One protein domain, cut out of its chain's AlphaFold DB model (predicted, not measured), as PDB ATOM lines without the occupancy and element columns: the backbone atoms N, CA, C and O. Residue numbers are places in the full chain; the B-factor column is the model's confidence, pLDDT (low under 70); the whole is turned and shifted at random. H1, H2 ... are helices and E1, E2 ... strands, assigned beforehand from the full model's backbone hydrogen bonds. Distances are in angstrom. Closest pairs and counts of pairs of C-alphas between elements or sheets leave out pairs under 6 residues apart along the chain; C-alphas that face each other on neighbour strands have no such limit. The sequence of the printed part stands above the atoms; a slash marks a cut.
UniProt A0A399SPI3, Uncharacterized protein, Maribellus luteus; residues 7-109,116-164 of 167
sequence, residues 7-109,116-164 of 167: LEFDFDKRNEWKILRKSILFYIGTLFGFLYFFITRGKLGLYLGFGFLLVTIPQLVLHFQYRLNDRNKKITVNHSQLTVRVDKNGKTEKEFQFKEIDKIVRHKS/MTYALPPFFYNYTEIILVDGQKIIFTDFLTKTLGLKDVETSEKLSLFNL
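What this domain is: This is residues 7 to 109 and 116 to 164 of the 167 residues of an uncharacterized protein of Maribellus luteus (UniProt A0A399SPI3). A long helical hairpin of H2 and the first part of H3 makes one end of this elongated domain, and two small antiparallel sheets make the other, with H3 running from the hairpin to the sheets. The two sheets are joined at the turn between E4 and E5 and otherwise spread apart; H1 and the short H4 lie between the hairpin and the sheets, and residues 157 to 164 stick out as a free tail. The printed part has 152 residues, in the order E1 H1 H2 H3 E2 E3 E4 E5 H4 E6 E7 H5, five named helices and seven named strands, a mixed class. The sheet orders are E1 E2 E3 E4 and E5 E6 E7; the whole is loose, with a radius of gyration of the C-alphas of 19.5 A and spans of 66 by 41 by 25 A.

Where its parts are: E1, residues 7 to 10, begins at C-alpha 7 (193.413, 120.447, 220.316). H1 is residues 13 to 22, 14.8 A; H2 is 24 to 40, 24.1 A, ending at C-alpha 40 (186.949, 147.125, 268.906); H3 is 43 to 70, 40.6 A. E2 is 73 to 78, E3 83 to 88, E4 91 to 97, 18.0 A, and E5 101 to 107, 17.0 A. H4 is 121 to 124, E6 127 to 132, E7 137 to 141, and H5 161 to 164, ending at C-alpha 164 (216.570, 143.789, 235.470).

How they stand to each other: In the first sheet E1 and E2 are antiparallel, with N 9 and O 75 at 2.8 A. E2, E3 and E4 form a meander, each strand the antiparallel neighbour of the one before, with N 76 and O 85 at 2.9 A and N 84 and O 96 at 2.8 A. H3 has a kink of 31 degrees near residue 56. H2 and H3 form a helical hairpin and touch, H3 with residues 43 to 56 alone, closest at the C-alphas of Gly 33 and Gly 49, 4.2 A; the tilt of 36 degrees, opposite ways, is only just steep. H3 touches H4 with residues 55 to 62 alone, closest at the C-alphas of Gln 59 and Pro 122, 4.5 A. H1 and H4 only just touch, with 3 pairs of C-alphas within 8 A, the closest those of Ile 19 and Phe 124, 6.4 A. H3 only grazes the sheet E5 E6 E7, with residues 65 to 70. In that sheet N 105 and O 129 are 2.8 A apart, and N 130 and O 138 2.9 A. Every O i to N i+4 pair is within hydrogen-bond range in H1 and H2, and 21 of 24 in H3; H4 and H5 are too short for such a pair.

The domain as a whole: The C-alphas farthest apart, of Thr 40 and Gln 81, are 65.8 A apart. Residues 110 to 115 are not printed, and C-alphas 109 and 116 are 12.3 A apart across the cut. The link E7 to H5, 19 residues, is long. The mean pLDDT of the printed part is 84.5; residues 116 to 118 and 146 to 164 are under 70.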
ATOM      1  N   LEU A   7     193.553 120.070 218.912       85.69
ATOM      2  CA  LEU A   7     193.413 120.447 220.316       85.69
ATOM      3  C   LEU A   7     192.681 121.780 220.412       85.69
ATOM      4  O   LEU A   7     193.072 122.754 219.771       85.69
ATOM      5  N   GLU A   8     191.646 121.826 221.242       87.50
ATOM      6  CA  GLU A   8     190.881 123.038 221.512       87.50
ATOM      7  C   GLU A   8     191.054 123.443 222.974       87.50
ATOM      8  O   GLU A   8     190.913 122.625 223.887       87.50
ATOM      9  N   PHE A   9     191.365 124.715 223.191       87.56
ATOM     10  CA  PHE A   9     191.536 125.298 224.510       87.56
ATOM     11  C   PHE A   9     190.620 126.504 224.649       87.56
ATOM     12  O   PHE A   9     190.752 127.493 223.925       87.56
ATOM     13  N   ASP A  10     189.722 126.420 225.621       88.25
ATOM     14  CA  ASP A  10     188.714 127.428 225.907       88.25
ATOM     15  C   ASP A  10     188.835 127.912 227.347       88.25
ATOM     16  O   ASP A  10     189.337 127.216 228.231       88.25
ATOM     17  N   PHE A  11     188.331 129.116 227.593       86.31
ATOM     18  CA  PHE A  11     188.200 129.643 228.943       86.31
ATOM     19  C   PHE A  11     187.398 128.690 229.849       86.31
ATOM     20  O   PHE A  11     186.198 128.484 229.643       86.31
ATOM     21  N   ASP A  12     188.031 128.186 230.912       85.31
ATOM     22  CA  ASP A  12     187.375 127.351 231.917       85.31
ATOM     23  C   ASP A  12     187.199 128.117 233.235       85.31
ATOM     24  O   ASP A  12     188.148 128.409 233.972       85.31
ATOM     25  N   LYS A  13     185.936 128.366 233.600       84.88
ATOM     26  CA  LYS A  13     185.572 128.960 234.896       84.88
ATOM     27  C   LYS A  13     186.163 128.183 236.076       84.88
ATOM     28  O   LYS A  13     186.468 128.780 237.105       84.88
ATOM     29  N   ARG A  14     186.330 126.860 235.979       85.75
ATOM     30  CA  ARG A  14     186.918 126.049 237.059       85.75
ATOM     31  C   ARG A  14     188.369 126.447 237.320       85.75
ATOM     32  O   ARG A  14     188.771 126.488 238.484       85.75
ATOM     33  N   ASN A  15     189.128 126.779 236.275       84.69
ATOM     34  CA  ASN A  15     190.506 127.251 236.402       84.69
ATOM     35  C   ASN A  15     190.558 128.624 237.075       84.69
ATOM     36  O   ASN A  15     191.325 128.804 238.021       84.69
ATOM     37  N   GLU A  16     189.670 129.540 236.678       87.62
ATOM     38  CA  GLU A  16     189.511 130.849 237.324       87.62
ATOM     39  C   GLU A  16     189.284 130.703 238.842       87.62
ATOM     40  O   GLU A  16     190.024 131.252 239.665       87.62
ATOM     41  N   TRP A  17     188.285 129.904 239.228       87.00
ATOM     42  CA  TRP A  17     187.939 129.681 240.633       87.00
ATOM     43  C   TRP A  17     189.040 128.972 241.417       87.00
ATOM     44  O   TRP A  17     189.223 129.236 242.608       87.00
ATOM     45  N   LYS A  18     189.783 128.070 240.773       86.25
ATOM     46  CA  LYS A  18     190.881 127.342 241.409       86.25
ATOM     47  C   LYS A  18     191.987 128.285 241.875       86.25
ATOM     48  O   LYS A  18     192.520 128.062 242.958       86.25
ATOM     49  N   ILE A  19     192.314 129.320 241.100       83.75
ATOM     50  CA  ILE A  19     193.337 130.303 241.486       83.75
ATOM     51  C   ILE A  19     192.846 131.152 242.666       83.75
ATOM     52  O   ILE A  19     193.556 131.257 243.663       83.75
ATOM     53  N   LEU A  20     191.600 131.642 242.633       86.94
ATOM     54  CA  LEU A  20     191.024 132.407 243.751       86.94
ATOM     55  C   LEU A  20     190.983 131.612 245.059       86.94
ATOM     56  O   LEU A  20     191.280 132.157 246.121       86.94
ATOM     57  N   ARG A  21     190.634 130.320 244.997       87.25
ATOM     58  CA  ARG A  21     190.558 129.455 246.185       87.25
ATOM     59  C   ARG A  21     191.902 129.292 246.889       87.25
ATOM     60  O   ARG A  21     191.909 129.146 248.106       87.25
ATOM     61  N   LYS A  22     193.024 129.359 246.165       84.75
ATOM     62  CA  LYS A  22     194.361 129.315 246.783       84.75
ATOM     63  C   LYS A  22     194.615 130.512 247.703       84.75
ATOM     64  O   LYS A  22     195.323 130.375 248.691       84.75
ATOM     65  N   SER A  23     193.990 131.651 247.419       87.12
ATOM     66  CA  SER A  23     194.152 132.897 248.176       87.12
ATOM     67  C   SER A  23     193.076 133.114 249.245       87.12
ATOM     68  O   SER A  23     193.012 134.193 249.830       87.12
ATOM     69  N   ILE A  24     192.224 132.114 249.524       89.88
ATOM     70  CA  ILE A  24     191.032 132.298 250.369       89.88
ATOM     71  C   ILE A  24     191.356 132.836 251.768       89.88
ATOM     72  O   ILE A  24     190.654 133.709 252.275       89.88
ATOM     73  N   LEU A  25     192.463 132.378 252.355       90.19
ATOM     74  CA  LEU A  25     192.907 132.802 253.681       90.19
ATOM     75  C   LEU A  25     193.282 134.290 253.727       90.19
ATOM     76  O   LEU A  25     193.038 134.936 254.739       90.19
ATOM     77  N   PHE A  26     193.803 134.857 252.634       91.12
ATOM     78  CA  PHE A  26     194.135 136.284 252.564       91.12
ATOM     79  C   PHE A  26     192.873 137.155 252.509       91.12
ATOM     80  O   PHE A  26     192.817 138.199 253.159       91.12
ATOM     81  N   TYR A  27     191.824 136.709 251.804       92.81
ATOM     82  CA  TYR A  27     190.534 137.413 251.812       92.81
ATOM     83  C   TYR A  27     189.873 137.353 253.188       92.81
ATOM     84  O   TYR A  27     189.380 138.367 253.679       92.81
ATOM     85  N   ILE A  28     189.904 136.176 253.820       94.00
ATOM     86  CA  ILE A  28     189.411 135.977 255.184       94.00
ATOM     87  C   ILE A  28     190.184 136.894 256.143       94.00
ATOM     88  O   ILE A  28     189.562 137.650 256.880       94.00
ATOM     89  N   GLY A  29     191.518 136.909 256.080       93.44
ATOM     90  CA  GLY A  29     192.357 137.789 256.899       93.44
ATOM     91  C   GLY A  29     192.045 139.275 256.702       93.44
ATOM     92  O   GLY A  29     191.893 139.999 257.685       93.44
ATOM     93  N   THR A  30     191.853 139.715 255.453       94.69
ATOM     94  CA  THR A  30     191.422 141.091 255.138       94.69
ATOM     95  C   THR A  30     190.092 141.417 255.822       94.69
ATOM     96  O   THR A  30     189.980 142.427 256.518       94.69
ATOM     97  N   LEU A  31     189.090 140.544 255.663       96.56
ATOM     98  CA  LEU A  31     187.756 140.740 256.227       96.56
ATOM     99  C   LEU A  31     187.784 140.771 257.759       96.56
ATOM    100  O   LEU A  31     187.226 141.687 258.360       96.56
ATOM    101  N   PHE A  32     188.456 139.806 258.391       96.75
ATOM    102  CA  PHE A  32     188.565 139.731 259.848       96.75
ATOM    103  C   PHE A  32     189.353 140.905 260.436       96.75
ATOM    104  O   PHE A  32     188.975 141.399 261.497       96.75
ATOM    105  N   GLY A  33     190.389 141.400 259.749       96.00
ATOM    106  CA  GLY A  33     191.129 142.593 260.167       96.00
ATOM    107  C   GLY A  33     190.224 143.824 260.267       96.00
ATOM    108  O   GLY A  33     190.150 144.466 261.319       96.00
ATOM    109  N   PHE A  34     189.455 144.105 259.210       97.38
ATOM    110  CA  PHE A  34     188.504 145.218 259.227       97.38
ATOM    111  C   PHE A  34     187.348 144.988 260.202       97.38
ATOM    112  O   PHE A  34     186.991 145.910 260.932       97.38
ATOM    113  N   LEU A  35     186.798 143.773 260.281       97.12
ATOM    114  CA  LEU A  35     185.731 143.445 261.229       97.12
ATOM    115  C   LEU A  35     186.178 143.673 262.679       97.12
ATOM    116  O   LEU A  35     185.465 144.309 263.454       97.12
ATOM    117  N   TYR A  36     187.384 143.221 263.032       97.00
ATOM    118  CA  TYR A  36     187.974 143.470 264.345       97.00
ATOM    119  C   TYR A  36     188.095 144.969 264.629       97.00
ATOM    120  O   TYR A  36     187.739 145.415 265.723       97.00
ATOM    121  N   PHE A  37     188.544 145.765 263.650       96.94
ATOM    122  CA  PHE A  37     188.577 147.222 263.789       96.94
ATOM    123  C   PHE A  37     187.184 147.820 264.011       96.94
ATOM    124  O   PHE A  37     187.027 148.670 264.884       96.94
ATOM    125  N   PHE A  38     186.162 147.388 263.273       96.81
ATOM    126  CA  PHE A  38     184.807 147.917 263.440       96.81
ATOM    127  C   PHE A  38     184.221 147.624 264.825       96.81
ATOM    128  O   PHE A  38     183.565 148.497 265.392       96.81
ATOM    129  N   ILE A  39     184.498 146.441 265.384       97.31
ATOM    130  CA  ILE A  39     184.000 146.023 266.703       97.31
ATOM    131  C   ILE A  39     184.765 146.715 267.836       97.31
ATOM    132  O   ILE A  39     184.164 147.244 268.764       97.31
ATOM    133  N   THR A  40     186.098 146.708 267.776       96.44
ATOM    134  CA  THR A  40     186.949 147.125 268.906       96.44
ATOM    135  C   THR A  40     187.438 148.565 268.807       96.44
ATOM    136  O   THR A  40     187.953 149.107 269.781       96.44
ATOM    137  N   ARG A  41     187.359 149.169 267.614       95.19
ATOM    138  CA  ARG A  41     188.062 150.412 267.240       95.19
ATOM    139  C   ARG A  41     189.583 150.349 267.458       95.19
ATOM    140  O   ARG A  41     190.257 151.377 267.446       95.19
ATOM    141  N   GLY A  42     190.148 149.148 267.609       94.25
ATOM    142  CA  GLY A  42     191.571 148.929 267.831       94.25
ATOM    143  C   GLY A  42     192.398 149.125 266.561       94.25
ATOM    144  O   GLY A  42     192.107 148.538 265.517       94.25
ATOM    145  N   LYS A  43     193.489 149.896 266.660       96.25
ATOM    146  CA  LYS A  43     194.409 150.169 265.535       96.25
ATOM    147  C   LYS A  43     195.016 148.897 264.925       96.25
ATOM    148  O   LYS A  43     195.303 148.879 263.734       96.25
ATOM    149  N   LEU A  44     195.151 147.824 265.711       95.19
ATOM    150  CA  LEU A  44     195.629 146.524 265.233       95.19
ATOM    151  C   LEU A  44     194.774 145.977 264.079       95.19
ATOM    152  O   LEU A  44     195.328 145.487 263.099       95.19
ATOM    153  N   GLY A  45     193.444 146.111 264.153       96.00
ATOM    154  CA  GLY A  45     192.549 145.660 263.083       96.00
ATOM    155  C   GLY A  45     192.769 146.409 261.775       96.00
ATOM    156  O   GLY A  45     192.813 145.790 260.716       96.00
ATOM    157  N   LEU A  46     192.990 147.727 261.852       96.25
ATOM    158  CA  LEU A  46     193.344 148.529 260.678       96.25
ATOM    159  C   LEU A  46     194.656 148.051 260.066       96.25
ATOM    160  O   LEU A  46     194.705 147.832 258.860       96.25
ATOM    161  N   TYR A  47     195.701 147.861 260.876       96.75
ATOM    162  CA  TYR A  47     197.001 147.419 260.369       96.75
ATOM    163  C   TYR A  47     196.929 146.036 259.720       96.75
ATOM    164  O   TYR A  47     197.485 145.848 258.642       96.75
ATOM    165  N   LEU A  48     196.199 145.094 260.322       95.00
ATOM    166  CA  LEU A  48     195.983 143.774 259.732       95.00
ATOM    167  C   LEU A  48     195.164 143.863 258.438       95.00
ATOM    168  O   LEU A  48     195.580 143.312 257.420       95.00
ATOM    169  N   GLY A  49     194.045 144.593 258.446       95.06
ATOM    170  CA  GLY A  49     193.186 144.769 257.273       95.06
ATOM    171  C   GLY A  49     193.942 145.380 256.093       95.06
ATOM    172  O   GLY A  49     193.936 144.816 255.000       95.06
ATOM    173  N   PHE A  50     194.665 146.480 256.320       96.38
ATOM    174  CA  PHE A  50     195.495 147.107 255.290       96.38
ATOM    175  C   PHE A  50     196.677 146.231 254.863       96.38
ATOM    176  O   PHE A  50     196.971 146.160 253.672       96.38
ATOM    177  N   GLY A  51     197.325 145.529 255.797       94.75
ATOM    178  CA  GLY A  51     198.431 144.621 255.498       94.75
ATOM    179  C   GLY A  51     198.031 143.499 254.538       94.75
ATOM    180  O   GLY A  51     198.717 143.267 253.544       94.75
ATOM    181  N   PHE A  52     196.888 142.847 254.771       94.12
ATOM    182  CA  PHE A  52     196.366 141.843 253.838       94.12
ATOM    183  C   PHE A  52     195.896 142.464 252.515       94.12
ATOM    184  O   PHE A  52     196.144 141.902 251.445       94.12
ATOM    185  N   LEU A  53     195.290 143.652 252.560       93.81
ATOM    186  CA  LEU A  53     194.795 144.367 251.382       93.81
ATOM    187  C   LEU A  53     195.917 144.718 250.388       93.81
ATOM    188  O   LEU A  53     195.695 144.610 249.180       93.81
ATOM    189  N   LEU A  54     197.129 145.031 250.867       92.69
ATOM    190  CA  LEU A  54     198.317 145.231 250.018       92.69
ATOM    191  C   LEU A  54     198.654 144.015 249.147       92.69
ATOM    192  O   LEU A  54     199.227 144.169 248.073       92.69
ATOM    193  N   VAL A  55     198.291 142.812 249.587       90.88
ATOM    194  CA  VAL A  55     198.545 141.565 248.858       90.88
ATOM    195  C   VAL A  55     197.328 141.157 248.024       90.88
ATOM    196  O   VAL A  55     197.462 140.684 246.893       90.88
ATOM    197  N   THR A  56     196.130 141.368 248.564       90.69
ATOM    198  CA  THR A  56     194.864 141.020 247.918       90.69
ATOM    199  C   THR A  56     194.559 141.897 246.703       90.69
ATOM    200  O   THR A  56     194.116 141.370 245.685       90.69
ATOM    201  N   ILE A  57     194.810 143.211 246.759       92.06
ATOM    202  CA  ILE A  57     194.496 144.108 245.632       92.06
ATOM    203  C   ILE A  57     195.294 143.754 244.370       92.06
ATOM    204  O   ILE A  57     194.652 143.530 243.342       92.06
ATOM    205  N   PRO A  58     196.640 143.650 244.395       90.88
ATOM    206  CA  PRO A  58     197.402 143.285 243.200       90.88
ATOM    207  C   PRO A  58     196.942 141.957 242.600       90.88
ATOM    208  O   PRO A  58     196.831 141.818 241.383       90.88
ATOM    209  N   GLN A  59     196.601 140.995 243.456       91.25
ATOM    210  CA  GLN A  59     196.082 139.712 243.017       91.25
ATOM    211  C   GLN A  59     194.712 139.834 242.329       91.25
ATOM    212  O   GLN A  59     194.510 139.229 241.278       91.25
ATOM    213  N   LEU A  60     193.783 140.627 242.868       91.62
ATOM    214  CA  LEU A  60     192.499 140.883 242.210       91.62
ATOM    215  C   LEU A  60     192.685 141.605 240.871       91.62
ATOM    216  O   LEU A  60     192.024 141.247 239.900       91.62
ATOM    217  N   VAL A  61     193.608 142.566 240.786       92.69
ATOM    218  CA  VAL A  61     193.932 143.260 239.528       92.69
ATOM    219  C   VAL A  61     194.407 142.265 238.466       92.69
ATOM    220  O   VAL A  61     193.846 142.243 237.369       92.69
ATOM    221  N   LEU A  62     195.365 141.393 238.799       90.56
ATOM    222  CA  LEU A  62     195.825 140.330 237.896       90.56
ATOM    223  C   LEU A  62     194.684 139.389 237.500       90.56
ATOM    224  O   LEU A  62     194.534 139.046 236.328       90.56
ATOM    225  N   HIS A  63     193.829 139.025 238.459       91.69
ATOM    226  CA  HIS A  63     192.658 138.187 238.212       91.69
ATOM    227  C   HIS A  63     191.723 138.785 237.164       91.69
ATOM    228  O   HIS A  63     191.302 138.098 236.230       91.69
ATOM    229  N   PHE A  64     191.415 140.075 237.294       92.19
ATOM    230  CA  PHE A  64     190.580 140.781 236.331       92.19
ATOM    231  C   PHE A  64     191.256 140.889 234.964       92.19
ATOM    232  O   PHE A  64     190.594 140.643 233.957       92.19
ATOM    233  N   GLN A  65     192.555 141.189 234.910       91.12
ATOM    234  CA  GLN A  65     193.303 141.242 233.649       91.12
ATOM    235  C   GLN A  65     193.277 139.897 232.913       91.12
ATOM    236  O   GLN A  65     192.972 139.855 231.722       91.12
ATOM    237  N   TYR A  66     193.502 138.794 233.626       92.12
ATOM    238  CA  TYR A  66     193.468 137.446 233.057       92.12
ATOM    239  C   TYR A  66     192.078 137.105 232.526       92.12
ATOM    240  O   TYR A  66     191.923 136.626 231.401       92.12
ATOM    241  N   ARG A  67     191.042 137.433 233.305       91.25
ATOM    242  CA  ARG A  67     189.653 137.231 232.892       91.25
ATOM    243  C   ARG A  67     189.324 138.039 231.642       91.25
ATOM    244  O   ARG A  67     188.671 137.513 230.752       91.25
ATOM    245  N   LEU A  68     189.750 139.296 231.558       90.62
ATOM    246  CA  LEU A  68     189.515 140.137 230.381       90.62
ATOM    247  C   LEU A  68     190.288 139.646 229.149       90.62
ATOM    248  O   LEU A  68     189.772 139.749 228.036       90.62
ATOM    249  N   ASN A  69     191.493 139.096 229.330       89.81
ATOM    250  CA  ASN A  69     192.294 138.565 228.229       89.81
ATOM    251  C   ASN A  69     191.704 137.281 227.626       89.81
ATOM    252  O   ASN A  69     191.674 137.150 226.400       89.81
ATOM    253  N   ASP A  70     191.255 136.354 228.478       90.81
ATOM    254  CA  ASP A  70     190.886 134.993 228.067       90.81
ATOM    255  C   ASP A  70     189.376 134.792 227.891       90.81
ATOM    256  O   ASP A  70     188.950 133.833 227.250       90.81
ATOM    257  N   ARG A  71     188.532 135.682 228.424       89.88
ATOM    258  CA  ARG A  71     187.079 135.564 228.249       89.88
ATOM    259  C   ARG A  71     186.712 135.580 226.765       89.88
ATOM    260  O   ARG A  71     187.073 136.501 226.037       89.88
ATOM    261  N   ASN A  72     185.924 134.585 226.357       90.88
ATOM    262  CA  ASN A  72     185.501 134.351 224.971       90.88
ATOM    263  C   ASN A  72     186.668 134.166 223.984       90.88
ATOM    264  O   ASN A  72     186.475 134.384 222.785       90.88
ATOM    265  N   LYS A  73     187.862 133.821 224.478       91.25
ATOM    266  CA  LYS A  73     188.994 133.412 223.655       91.25
ATOM    267  C   LYS A  73     188.966 131.889 223.507       91.25
ATOM    268  O   LYS A  73     188.767 131.188 224.500       91.25
ATOM    269  N   LYS A  74     189.178 131.418 222.282       91.81
ATOM    270  CA  LYS A  74     189.353 130.011 221.918       91.81
ATOM    271  C   LYS A  74     190.658 129.869 221.152       91.81
ATOM    272  O   LYS A  74     190.935 130.663 220.253       91.81
ATOM    273  N   ILE A  75     191.467 128.884 221.522       90.81
ATOM    274  CA  ILE A  75     192.695 128.541 220.806       90.81
ATOM    275  C   ILE A  75     192.536 127.140 220.243       90.81
ATOM    276  O   ILE A  75     192.349 126.183 220.992       90.81
ATOM    277  N   THR A  76     192.661 127.029 218.928       90.88
ATOM    278  CA  THR A  76     192.606 125.760 218.213       90.88
ATOM    279  C   THR A  76     193.974 125.479 217.614       90.88
ATOM    280  O   THR A  76     194.499 126.281 216.842       90.88
ATOM    281  N   VAL A  77     194.561 124.345 217.976       89.12
ATOM    282  CA  VAL A  77     195.848 123.877 217.458       89.12
ATOM    283  C   VAL A  77     195.585 122.660 216.585       89.12
ATOM    284  O   VAL A  77     195.178 121.612 217.085       89.12
ATOM    285  N   ASN A  78     195.815 122.792 215.282       88.75
ATOM    286  CA  ASN A  78     195.725 121.684 214.344       88.75
ATOM    287  C   ASN A  78     197.130 121.134 214.087       88.75
ATOM    288  O   ASN A  78     197.939 121.758 213.399       88.75
ATOM    289  N   HIS A  79     197.426 119.953 214.629       84.38
ATOM    290  CA  HIS A  79     198.740 119.332 214.459       84.38
ATOM    291  C   HIS A  79     198.951 118.732 213.066       84.38
ATOM    292  O   HIS A  79     200.090 118.682 212.613       84.38
ATOM    293  N   SER A  80     197.888 118.309 212.374       86.12
ATOM    294  CA  SER A  80     197.990 117.815 210.994       86.12
ATOM    295  C   SER A  80     198.391 118.933 210.034       86.12
ATOM    296  O   SER A  80     199.223 118.738 209.153       86.12
ATOM    297  N   GLN A  81     197.790 120.112 210.210       87.19
ATOM    298  CA  GLN A  81     198.016 121.283 209.359       87.19
ATOM    299  C   GLN A  81     199.138 122.194 209.875       87.19
ATOM    300  O   GLN A  81     199.535 123.121 209.173       87.19
ATOM    301  N   LEU A  82     199.662 121.924 211.077       89.62
ATOM    302  CA  LEU A  82     200.662 122.746 211.765       89.62
ATOM    303  C   LEU A  82     200.230 124.215 211.870       89.62
ATOM    304  O   LEU A  82     201.032 125.131 211.669       89.62
ATOM    305  N   THR A  83     198.950 124.434 212.173       91.06
ATOM    306  CA  THR A  83     198.340 125.758 212.308       91.06
ATOM    307  C   THR A  83     197.826 125.984 213.721       91.06
ATOM    308  O   THR A  83     197.361 125.072 214.408       91.06
ATOM    309  N   VAL A  84     197.909 127.237 214.156       91.50
ATOM    310  CA  VAL A  84     197.276 127.737 215.372       91.50
ATOM    311  C   VAL A  84     196.299 128.827 214.972       91.50
ATOM    312  O   VAL A  84     196.654 129.776 214.271       91.50
ATOM    313  N   ARG A  85     195.070 128.706 215.460       93.38
ATOM    314  CA  ARG A  85     194.018 129.698 215.289       93.38
ATOM    315  C   ARG A  85     193.588 130.233 216.644       93.38
ATOM    316  O   ARG A  85     193.331 129.470 217.572       93.38
ATOM    317  N   VAL A  86     193.513 131.553 216.741       93.38
ATOM    318  CA  VAL A  86     193.064 132.284 217.922       93.38
ATOM    319  C   VAL A  86     191.785 133.014 217.554       93.38
ATOM    320  O   VAL A  86     191.795 133.958 216.761       93.38
ATOM    321  N   ASP A  87     190.683 132.578 218.147       93.56
ATOM    322  CA  ASP A  87     189.389 133.227 218.017       93.56
ATOM    323  C   ASP A  87     189.079 134.020 219.288       93.56
ATOM    324  O   ASP A  87     189.302 133.550 220.405       93.56
ATOM    325  N   LYS A  88     188.516 135.220 219.137       92.44
ATOM    326  CA  LYS A  88     188.055 136.057 220.245       92.44
ATOM    327  C   LYS A  88     186.694 136.649 219.928       92.44
ATOM    328  O   LYS A  88     186.481 137.232 218.867       92.44
ATOM    329  N   ASN A  89     185.745 136.496 220.853       91.94
ATOM    330  CA  ASN A  89     184.349 136.910 220.656       91.94
ATOM    331  C   ASN A  89     183.730 136.322 219.368       91.94
ATOM    332  O   ASN A  89     182.977 136.999 218.669       91.94
ATOM    333  N   GLY A  90     184.080 135.073 219.042       88.25
ATOM    334  CA  GLY A  90     183.571 134.360 217.865       88.25
ATOM    335  C   GLY A  90     184.160 134.806 216.521       88.25
ATOM    336  O   GLY A  90     183.673 134.363 215.485       88.25
ATOM    337  N   LYS A  91     185.185 135.667 216.513       91.56
ATOM    338  CA  LYS A  91     185.906 136.082 215.301       91.56
ATOM    339  C   LYS A  91     187.349 135.601 215.351       91.56
ATOM    340  O   LYS A  91     187.965 135.685 216.412       91.56
ATOM    341  N   THR A  92     187.893 135.184 214.209       93.12
ATOM    342  CA  THR A  92     189.326 134.907 214.075       93.12
ATOM    343  C   THR A  92     190.103 136.196 214.286       93.12
ATOM    344  O   THR A  92     190.005 137.122 213.483       93.12
ATOM    345  N   GLU A  93     190.844 136.268 215.385       92.06
ATOM    346  CA  GLU A  93     191.735 137.389 215.686       92.06
ATOM    347  C   GLU A  93     193.081 137.178 214.991       92.06
ATOM    348  O   GLU A  93     193.645 138.112 214.422       92.06
ATOM    349  N   LYS A  94     193.575 135.934 214.989       92.44
ATOM    350  CA  LYS A  94     194.833 135.569 214.341       92.44
ATOM    351  C   LYS A  94     194.832 134.098 213.934       92.44
ATOM    352  O   LYS A  94     194.324 133.243 214.656       92.44
ATOM    353  N   GLU A  95     195.463 133.807 212.809       94.12
ATOM    354  CA  GLU A  95     195.812 132.458 212.374       94.12
ATOM    355  C   GLU A  95     197.260 132.477 211.882       94.12
ATOM    356  O   GLU A  95     197.670 133.437 211.227       94.12
ATOM    357  N   PHE A  96     198.047 131.476 212.269       93.75
ATOM    358  CA  PHE A  96     199.463 131.377 211.918       93.75
ATOM    359  C   PHE A  96     199.923 129.918 211.873       93.75
ATOM    360  O   PHE A  96     199.350 129.036 212.517       93.75
ATOM    361  N   GLN A  97     200.975 129.659 211.107       93.38
ATOM    362  CA  GLN A  97     201.629 128.358 211.015       93.38
ATOM    363  C   GLN A  97     202.719 128.212 212.076       93.38
ATOM    364  O   GLN A  97     203.319 129.188 212.519       93.38
ATOM    365  N   PHE A  98     203.056 126.976 212.442       91.06
ATOM    366  CA  PHE A  98     204.103 126.706 213.437       91.06
ATOM    367  C   PHE A  98     205.463 127.286 213.030       91.06
ATOM    368  O   PHE A  98     206.215 127.731 213.886       91.06
ATOM    369  N   LYS A  99     205.762 127.336 211.724       93.31
ATOM    370  CA  LYS A  99     206.996 127.936 211.188       93.31
ATOM    371  C   LYS A  99     207.112 129.446 211.438       93.31
ATOM    372  O   LYS A  99     208.190 130.003 211.281       93.31
ATOM    373  N   GLU A 100     205.998 130.105 211.752       94.12
ATOM    374  CA  GLU A 100     205.947 131.536 212.058       94.12
ATOM    375  C   GLU A 100     206.180 131.805 213.548       94.12
ATOM    376  O   GLU A 100     206.258 132.964 213.944       94.12
ATOM    377  N   ILE A 101     206.299 130.761 214.375       92.75
ATOM    378  CA  ILE A 101     206.642 130.873 215.792       92.75
ATOM    379  C   ILE A 101     208.161 131.005 215.911       92.75
ATOM    380  O   ILE A 101     208.894 130.093 215.543       92.75
ATOM    381  N   ASP A 102     208.616 132.123 216.469       93.62
ATOM    382  CA  ASP A 102     210.014 132.316 216.857       93.62
ATOM    383  C   ASP A 102     210.303 131.552 218.154       93.62
ATOM    384  O   ASP A 102     211.167 130.677 218.219       93.62
ATOM    385  N   LYS A 103     209.511 131.823 219.198       90.38
ATOM    386  CA  LYS A 103     209.648 131.153 220.493       90.38
ATOM    387  C   LYS A 103     208.361 131.158 221.300       90.38
ATOM    388  O   LYS A 103     207.466 131.978 221.098       90.38
ATOM    389  N   ILE A 104     208.301 130.254 222.272       88.06
ATOM    390  CA  ILE A 104     207.219 130.180 223.250       88.06
ATOM    391  C   ILE A 104     207.823 130.366 224.636       88.06
ATOM    392  O   ILE A 104     208.678 129.589 225.055       88.06
ATOM    393  N   VAL A 105     207.380 131.399 225.348       87.75
ATOM    394  CA  VAL A 105     207.890 131.754 226.673       87.75
ATOM    395  C   VAL A 105     206.803 131.500 227.700       87.75
ATOM    396  O   VAL A 105     205.720 132.079 227.639       87.75
ATOM    397  N   ARG A 106     207.088 130.632 228.671       83.88
ATOM    398  CA  ARG A 106     206.171 130.350 229.775       83.88
ATOM    399  C   ARG A 106     206.626 131.082 231.028       83.88
ATOM    400  O   ARG A 106     207.633 130.728 231.636       83.88
ATOM    401  N   HIS A 107     205.839 132.060 231.449       83.94
ATOM    402  CA  HIS A 107     206.057 132.792 232.687       83.94
ATOM    403  C   HIS A 107     205.398 132.022 233.830       83.94
ATOM    404  O   HIS A 107     204.219 132.203 234.141       83.94
ATOM    405  N   LYS A 108     206.173 131.107 234.416       76.94
ATOM    406  CA  LYS A 108     205.804 130.407 235.648       76.94
ATOM    407  C   LYS A 108     206.208 131.268 236.842       76.94
ATOM    408  O   LYS A 108     207.321 131.790 236.886       76.94
ATOM    409  N   SER A 109     205.341 131.371 237.839       70.38
ATOM    410  CA  SER A 109     205.781 131.802 239.158       70.38
ATOM    411  C   SER A 109     206.708 130.743 239.767       70.38
ATOM    412  O   SER A 109     206.636 129.561 239.421       70.38
ATOM    413  N   MET A 116     204.519 124.333 248.887       48.25
ATOM    414  CA  MET A 116     204.472 125.568 249.692       48.25
ATOM    415  C   MET A 116     203.093 126.233 249.678       48.25
ATOM    416  O   MET A 116     202.754 127.038 248.815       48.25
ATOM    417  N   THR A 117     202.315 125.931 250.722       52.19
ATOM    418  CA  THR A 117     201.036 126.557 251.120       52.19
ATOM    419  C   THR A 117     201.149 128.073 251.401       52.19
ATOM    420  O   THR A 117     200.148 128.720 251.690       52.19
ATOM    421  N   TYR A 118     202.349 128.661 251.300       54.75
ATOM    422  CA  TYR A 118     202.682 130.014 251.778       54.75
ATOM    423  C   TYR A 118     203.048 131.020 250.677       54.75
ATOM    424  O   TYR A 118     203.605 132.079 250.960       54.75
ATOM    425  N   ALA A 119     202.751 130.716 249.417       70.06
ATOM    426  CA  ALA A 119     202.959 131.673 248.338       70.06
ATOM    427  C   ALA A 119     202.001 132.870 248.452       70.06
ATOM    428  O   ALA A 119     200.814 132.711 248.749       70.06
ATOM    429  N   LEU A 120     202.513 134.073 248.173       81.75
ATOM    430  CA  LEU A 120     201.672 135.263 248.106       81.75
ATOM    431  C   LEU A 120     200.669 135.134 246.940       81.75
ATOM    432  O   LEU A 120     201.068 134.727 245.847       81.75
ATOM    433  N   PRO A 121     199.400 135.534 247.133       83.12
ATOM    434  CA  PRO A 121     198.340 135.505 246.131       83.12
ATOM    435  C   PRO A 121     198.731 135.909 244.695       83.12
ATOM    436  O   PRO A 121     198.349 135.186 243.771       83.12
ATOM    437  N   PRO A 122     199.500 136.992 244.449       83.12
ATOM    438  CA  PRO A 122     199.886 137.377 243.087       83.12
ATOM    439  C   PRO A 122     200.761 136.335 242.374       83.12
ATOM    440  O   PRO A 122     200.782 136.273 241.150       83.12
ATOM    441  N   PHE A 123     201.450 135.469 243.119       82.56
ATOM    442  CA  PHE A 123     202.327 134.439 242.570       82.56
ATOM    443  C   PHE A 123     201.585 133.166 242.159       82.56
ATOM    444  O   PHE A 123     202.221 132.165 241.855       82.56
ATOM    445  N   PHE A 124     200.254 133.142 242.138       80.06
ATOM    446  CA  PHE A 124     199.514 132.002 241.582       80.06
ATOM    447  C   PHE A 124     199.169 132.150 240.098       80.06
ATOM    448  O   PHE A 124     198.564 131.239 239.533       80.06
ATOM    449  N   TYR A 125     199.541 133.271 239.484       85.19
ATOM    450  CA  TYR A 125     199.175 133.630 238.121       85.19
ATOM    451  C   TYR A 125     200.325 133.304 237.169       85.19
ATOM    452  O   TYR A 125     201.392 133.904 237.254       85.19
ATOM    453  N   ASN A 126     200.092 132.363 236.251       85.94
ATOM    454  CA  ASN A 126     201.022 132.040 235.172       85.94
ATOM    455  C   ASN A 126     200.400 132.402 233.825       85.94
ATOM    456  O   ASN A 126     199.176 132.386 233.663       85.94
ATOM    457  N   TYR A 127     201.246 132.732 232.860       88.19
ATOM    458  CA  TYR A 127     200.829 132.975 231.487       88.19
ATOM    459  C   TYR A 127     201.903 132.491 230.522       88.19
ATOM    460  O   TYR A 127     203.044 132.224 230.906       88.19
ATOM    461  N   THR A 128     201.518 132.342 229.265       88.19
ATOM    462  CA  THR A 128     202.428 131.951 228.196       88.19
ATOM    463  C   THR A 128     202.304 132.944 227.051       88.19
ATOM    464  O   THR A 128     201.196 133.345 226.687       88.19
ATOM    465  N   GLU A 129     203.450 133.331 226.498       91.00
ATOM    466  CA  GLU A 129     203.564 134.142 225.291       91.00
ATOM    467  C   GLU A 129     204.035 133.254 224.137       91.00
ATOM    468  O   GLU A 129     205.065 132.589 224.239       91.00
ATOM    469  N   ILE A 130     203.305 133.261 223.026       90.69
ATOM    470  CA  ILE A 130     203.823 132.812 221.731       90.69
ATOM    471  C   ILE A 130     204.304 134.060 221.004       90.69
ATOM    472  O   ILE A 130     203.515 134.976 220.765       90.69
ATOM    473  N   ILE A 131     205.591 134.097 220.681       93.00
ATOM    474  CA  ILE A 131     206.227 135.193 219.959       93.00
ATOM    475  C   ILE A 131     206.427 134.725 218.522       93.00
ATOM    476  O   ILE A 131     207.039 133.682 218.284       93.00
ATOM    477  N   LEU A 132     205.866 135.474 217.581       93.88
ATOM    478  CA  LEU A 132     206.005 135.211 216.155       93.88
ATOM    479  C   LEU A 132     207.283 135.850 215.602       93.88
ATOM    480  O   LEU A 132     207.822 136.793 216.181       93.88
ATOM    481  N   VAL A 133     207.734 135.368 214.444       94.81
ATOM    482  CA  VAL A 133     208.910 135.896 213.726       94.81
ATOM    483  C   VAL A 133     208.748 137.379 213.361       94.81
ATOM    484  O   VAL A 133     209.731 138.111 213.296       94.81
ATOM    485  N   ASP A 134     207.511 137.853 213.175       93.12
ATOM    486  CA  ASP A 134     207.200 139.269 212.927       93.12
ATOM    487  C   ASP A 134     207.192 140.141 214.204       93.12
ATOM    488  O   ASP A 134     206.913 141.339 214.143       93.12
ATOM    489  N   GLY A 135     207.494 139.551 215.366       91.06
ATOM    490  CA  GLY A 135     207.524 140.211 216.669       91.06
ATOM    491  C   GLY A 135     206.163 140.317 217.364       91.06
ATOM    492  O   GLY A 135     206.104 140.788 218.504       91.06
ATOM    493  N   GLN A 136     205.067 139.877 216.736       92.38
ATOM    494  CA  GLN A 136     203.759 139.857 217.392       92.38
ATOM    495  C   GLN A 136     203.724 138.833 218.524       92.38
ATOM    496  O   GLN A 136     204.340 137.768 218.464       92.38
ATOM    497  N   LYS A 137     202.952 139.157 219.563       92.81
ATOM    498  CA  LYS A 137     202.818 138.332 220.761       92.81
ATOM    499  C   LYS A 137     201.383 137.883 220.956       92.81
ATOM    500  O   LYS A 137     200.476 138.709 221.043       92.81
ATOM    501  N   ILE A 138     201.187 136.580 221.107       90.81
ATOM    502  CA  ILE A 138     199.916 135.993 221.525       90.81
ATOM    503  C   ILE A 138     200.038 135.553 222.980       90.81
ATOM    504  O   ILE A 138     200.853 134.693 223.307       90.81
ATOM    505  N   ILE A 139     199.197 136.124 223.844       89.81
ATOM    506  CA  ILE A 139     199.186 135.840 225.282       89.81
ATOM    507  C   ILE A 139     197.935 135.046 225.653       89.81
ATOM    508  O   ILE A 139     196.805 135.436 225.321       89.81
ATOM    509  N   PHE A 140     198.127 133.976 226.413       87.69
ATOM    510  CA  PHE A 140     197.061 133.231 227.080       87.69
ATOM    511  C   PHE A 140     197.489 132.861 228.494       87.69
ATOM    512  O   PHE A 140     198.679 132.726 228.797       87.69
ATOM    513  N   THR A 141     196.505 132.732 229.375       90.19
ATOM    514  CA  THR A 141     196.746 132.537 230.800       90.19
ATOM    515  C   THR A 141     196.274 131.168 231.271       90.19
ATOM    516  O   THR A 141     195.588 130.438 230.551       90.19
ATOM    517  N   ASP A 142     196.597 130.831 232.520       84.62
ATOM    518  CA  ASP A 142     196.129 129.606 233.176       84.62
ATOM    519  C   ASP A 142     194.589 129.485 233.258       84.62
ATOM    520  O   ASP A 142     194.087 128.420 233.624       84.62
ATOM    521  N   PHE A 143     193.821 130.536 232.935       86.31
ATOM    522  CA  PHE A 143     192.358 130.447 232.833       86.31
ATOM    523  C   PHE A 143     191.897 129.665 231.601       86.31
ATOM    524  O   PHE A 143     190.867 128.993 231.666       86.31
ATOM    525  N   LEU A 144     192.653 129.731 230.506       84.50
ATOM    526  CA  LEU A 144     192.368 129.007 229.271       84.50
ATOM    527  C   LEU A 144     192.991 127.608 229.311       84.50
ATOM    528  O   LEU A 144     192.308 126.599 229.175       84.50
ATOM    529  N   THR A 145     194.291 127.522 229.589       78.06
ATOM    530  CA  THR A 145     194.965 126.239 229.802       78.06
ATOM    531  C   THR A 145     196.281 126.427 230.536       78.06
ATOM    532  O   THR A 145     196.964 127.434 230.374       78.06
ATOM    533  N   LYS A 146     196.677 125.412 231.308       65.62
ATOM    534  CA  LYS A 146     197.998 125.374 231.946       65.62
ATOM    535  C   LYS A 146     199.120 125.079 230.961       65.62
ATOM    536  O   LYS A 146     200.259 125.475 231.194       65.62
ATOM    537  N   THR A 147     198.818 124.309 229.922       64.44
ATOM    538  CA  THR A 147     199.773 123.813 228.928       64.44
ATOM    539  C   THR A 147     199.022 123.670 227.610       64.44
ATOM    540  O   THR A 147     198.043 122.925 227.565       64.44
ATOM    541  N   LEU A 148     199.466 124.321 226.531       66.31
ATOM    542  CA  LEU A 148     198.926 124.109 225.171       66.31
ATOM    543  C   LEU A 148     199.309 122.725 224.599       66.31
ATOM    544  O   LEU A 148     199.747 122.611 223.462       66.31
ATOM    545  N   GLY A 149     199.298 121.669 225.415       62.41
ATOM    546  CA  GLY A 149     199.907 120.383 225.059       62.41
ATOM    547  C   GLY A 149     201.434 120.436 224.896       62.41
ATOM    548  O   GLY A 149     202.047 119.427 224.562       62.41
ATOM    549  N   LEU A 150     202.067 121.586 225.160       60.78
ATOM    550  CA  LEU A 150     203.518 121.738 225.151       60.78
ATOM    551  C   LEU A 150     204.108 120.965 226.334       60.78
ATOM    552  O   LEU A 150     203.820 121.272 227.494       60.78
ATOM    553  N   LYS A 151     204.924 119.951 226.032       55.78
ATOM    554  CA  LYS A 151     205.743 119.253 227.026       55.78
ATOM    555  C   LYS A 151     206.769 120.254 227.560       55.78
ATOM    556  O   LYS A 151     207.355 120.986 226.767       55.78
ATOM    557  N   ASP A 152     206.950 120.320 228.877       54.00
ATOM    558  CA  ASP A 152     207.884 121.252 229.517       54.00
ATOM    559  C   ASP A 152     209.316 121.025 228.986       54.00
ATOM    560  O   ASP A 152     210.011 120.105 229.411       54.00
ATOM    561  N   VAL A 153     209.751 121.844 228.023       49.34
ATOM    562  CA  VAL A 153     211.156 121.952 227.616       49.34
ATOM    563  C   VAL A 153     211.745 123.086 228.444       49.34
ATOM    564  O   VAL A 153     211.664 124.257 228.079       49.34
ATOM    565  N   GLU A 154     212.242 122.749 229.630       50.66
ATOM    566  CA  GLU A 154     212.760 123.740 230.572       50.66
ATOM    567  C   GLU A 154     214.166 124.190 230.178       50.66
ATOM    568  O   GLU A 154     215.171 123.604 230.569       50.66
ATOM    569  N   THR A 155     214.240 125.290 229.437       51.09
ATOM    570  CA  THR A 155     215.380 126.208 229.527       51.09
ATOM    571  C   THR A 155     214.951 127.349 230.442       51.09
ATOM    572  O   THR A 155     214.276 128.285 230.025       51.09
ATOM    573  N   SER A 156     215.240 127.221 231.740       49.09
ATOM    574  CA  SER A 156     214.936 128.280 232.706       49.09
ATOM    575  C   SER A 156     216.070 129.302 232.725       49.09
ATOM    576  O   SER A 156     217.188 129.016 233.146       49.09
ATOM    577  N   GLU A 157     215.788 130.524 232.283       52.12
ATOM    578  CA  GLU A 157     216.653 131.655 232.598       52.12
ATOM    579  C   GLU A 157     216.276 132.172 233.986       52.12
ATOM    580  O   GLU A 157     215.182 132.696 234.213       52.12
ATOM    581  N   LYS A 158     217.178 132.003 234.959       41.22
ATOM    582  CA  LYS A 158     217.015 132.626 236.274       41.22
ATOM    583  C   LYS A 158     217.089 134.143 236.104       41.22
ATOM    584  O   LYS A 158     218.157 134.695 235.847       41.22
ATOM    585  N   LEU A 159     215.963 134.821 236.309       43.16
ATOM    586  CA  LEU A 159     215.934 136.266 236.511       43.16
ATOM    587  C   LEU A 159     216.714 136.593 237.791       43.16
ATOM    588  O   LEU A 159     216.214 136.422 238.902       43.16
ATOM    589  N   SER A 160     217.965 137.029 237.636       39.84
ATOM    590  CA  SER A 160     218.709 137.680 238.713       39.84
ATOM    591  C   SER A 160     218.384 139.176 238.709       39.84
ATOM    592  O   SER A 160     218.147 139.756 237.649       39.84
ATOM    593  N   LEU A 161     218.411 139.818 239.881       38.22
ATOM    594  CA  LEU A 161     218.255 141.276 240.017       38.22
ATOM    595  C   LEU A 161     219.200 142.067 239.089       38.22
ATOM    596  O   LEU A 161     218.851 143.157 238.649       38.22
ATOM    597  N   PHE A 162     220.353 141.497 238.725       44.47
ATOM    598  CA  PHE A 162     221.311 142.113 237.804       44.47
ATOM    599  C   PHE A 162     220.833 142.155 236.342       44.47
ATOM    600  O   PHE A 162     221.262 143.033 235.599       44.47
ATOM    601  N   ASN A 163     219.914 141.274 235.935       41.16
ATOM    602  CA  ASN A 163     219.362 141.254 234.573       41.16
ATOM    603  C   ASN A 163     218.211 142.260 234.382       41.16
ATOM    604  O   ASN A 163     217.842 142.552 233.251       41.16
ATOM    605  N   LEU A 164     217.664 142.806 235.473       35.00
ATOM    606  CA  LEU A 164     216.570 143.789 235.470       35.00
ATOM    607  C   LEU A 164     217.054 145.239 235.319       35.00
ATOM    608  O   LEU A 164     216.278 146.096 234.921       35.00
TER     609      LEU A 164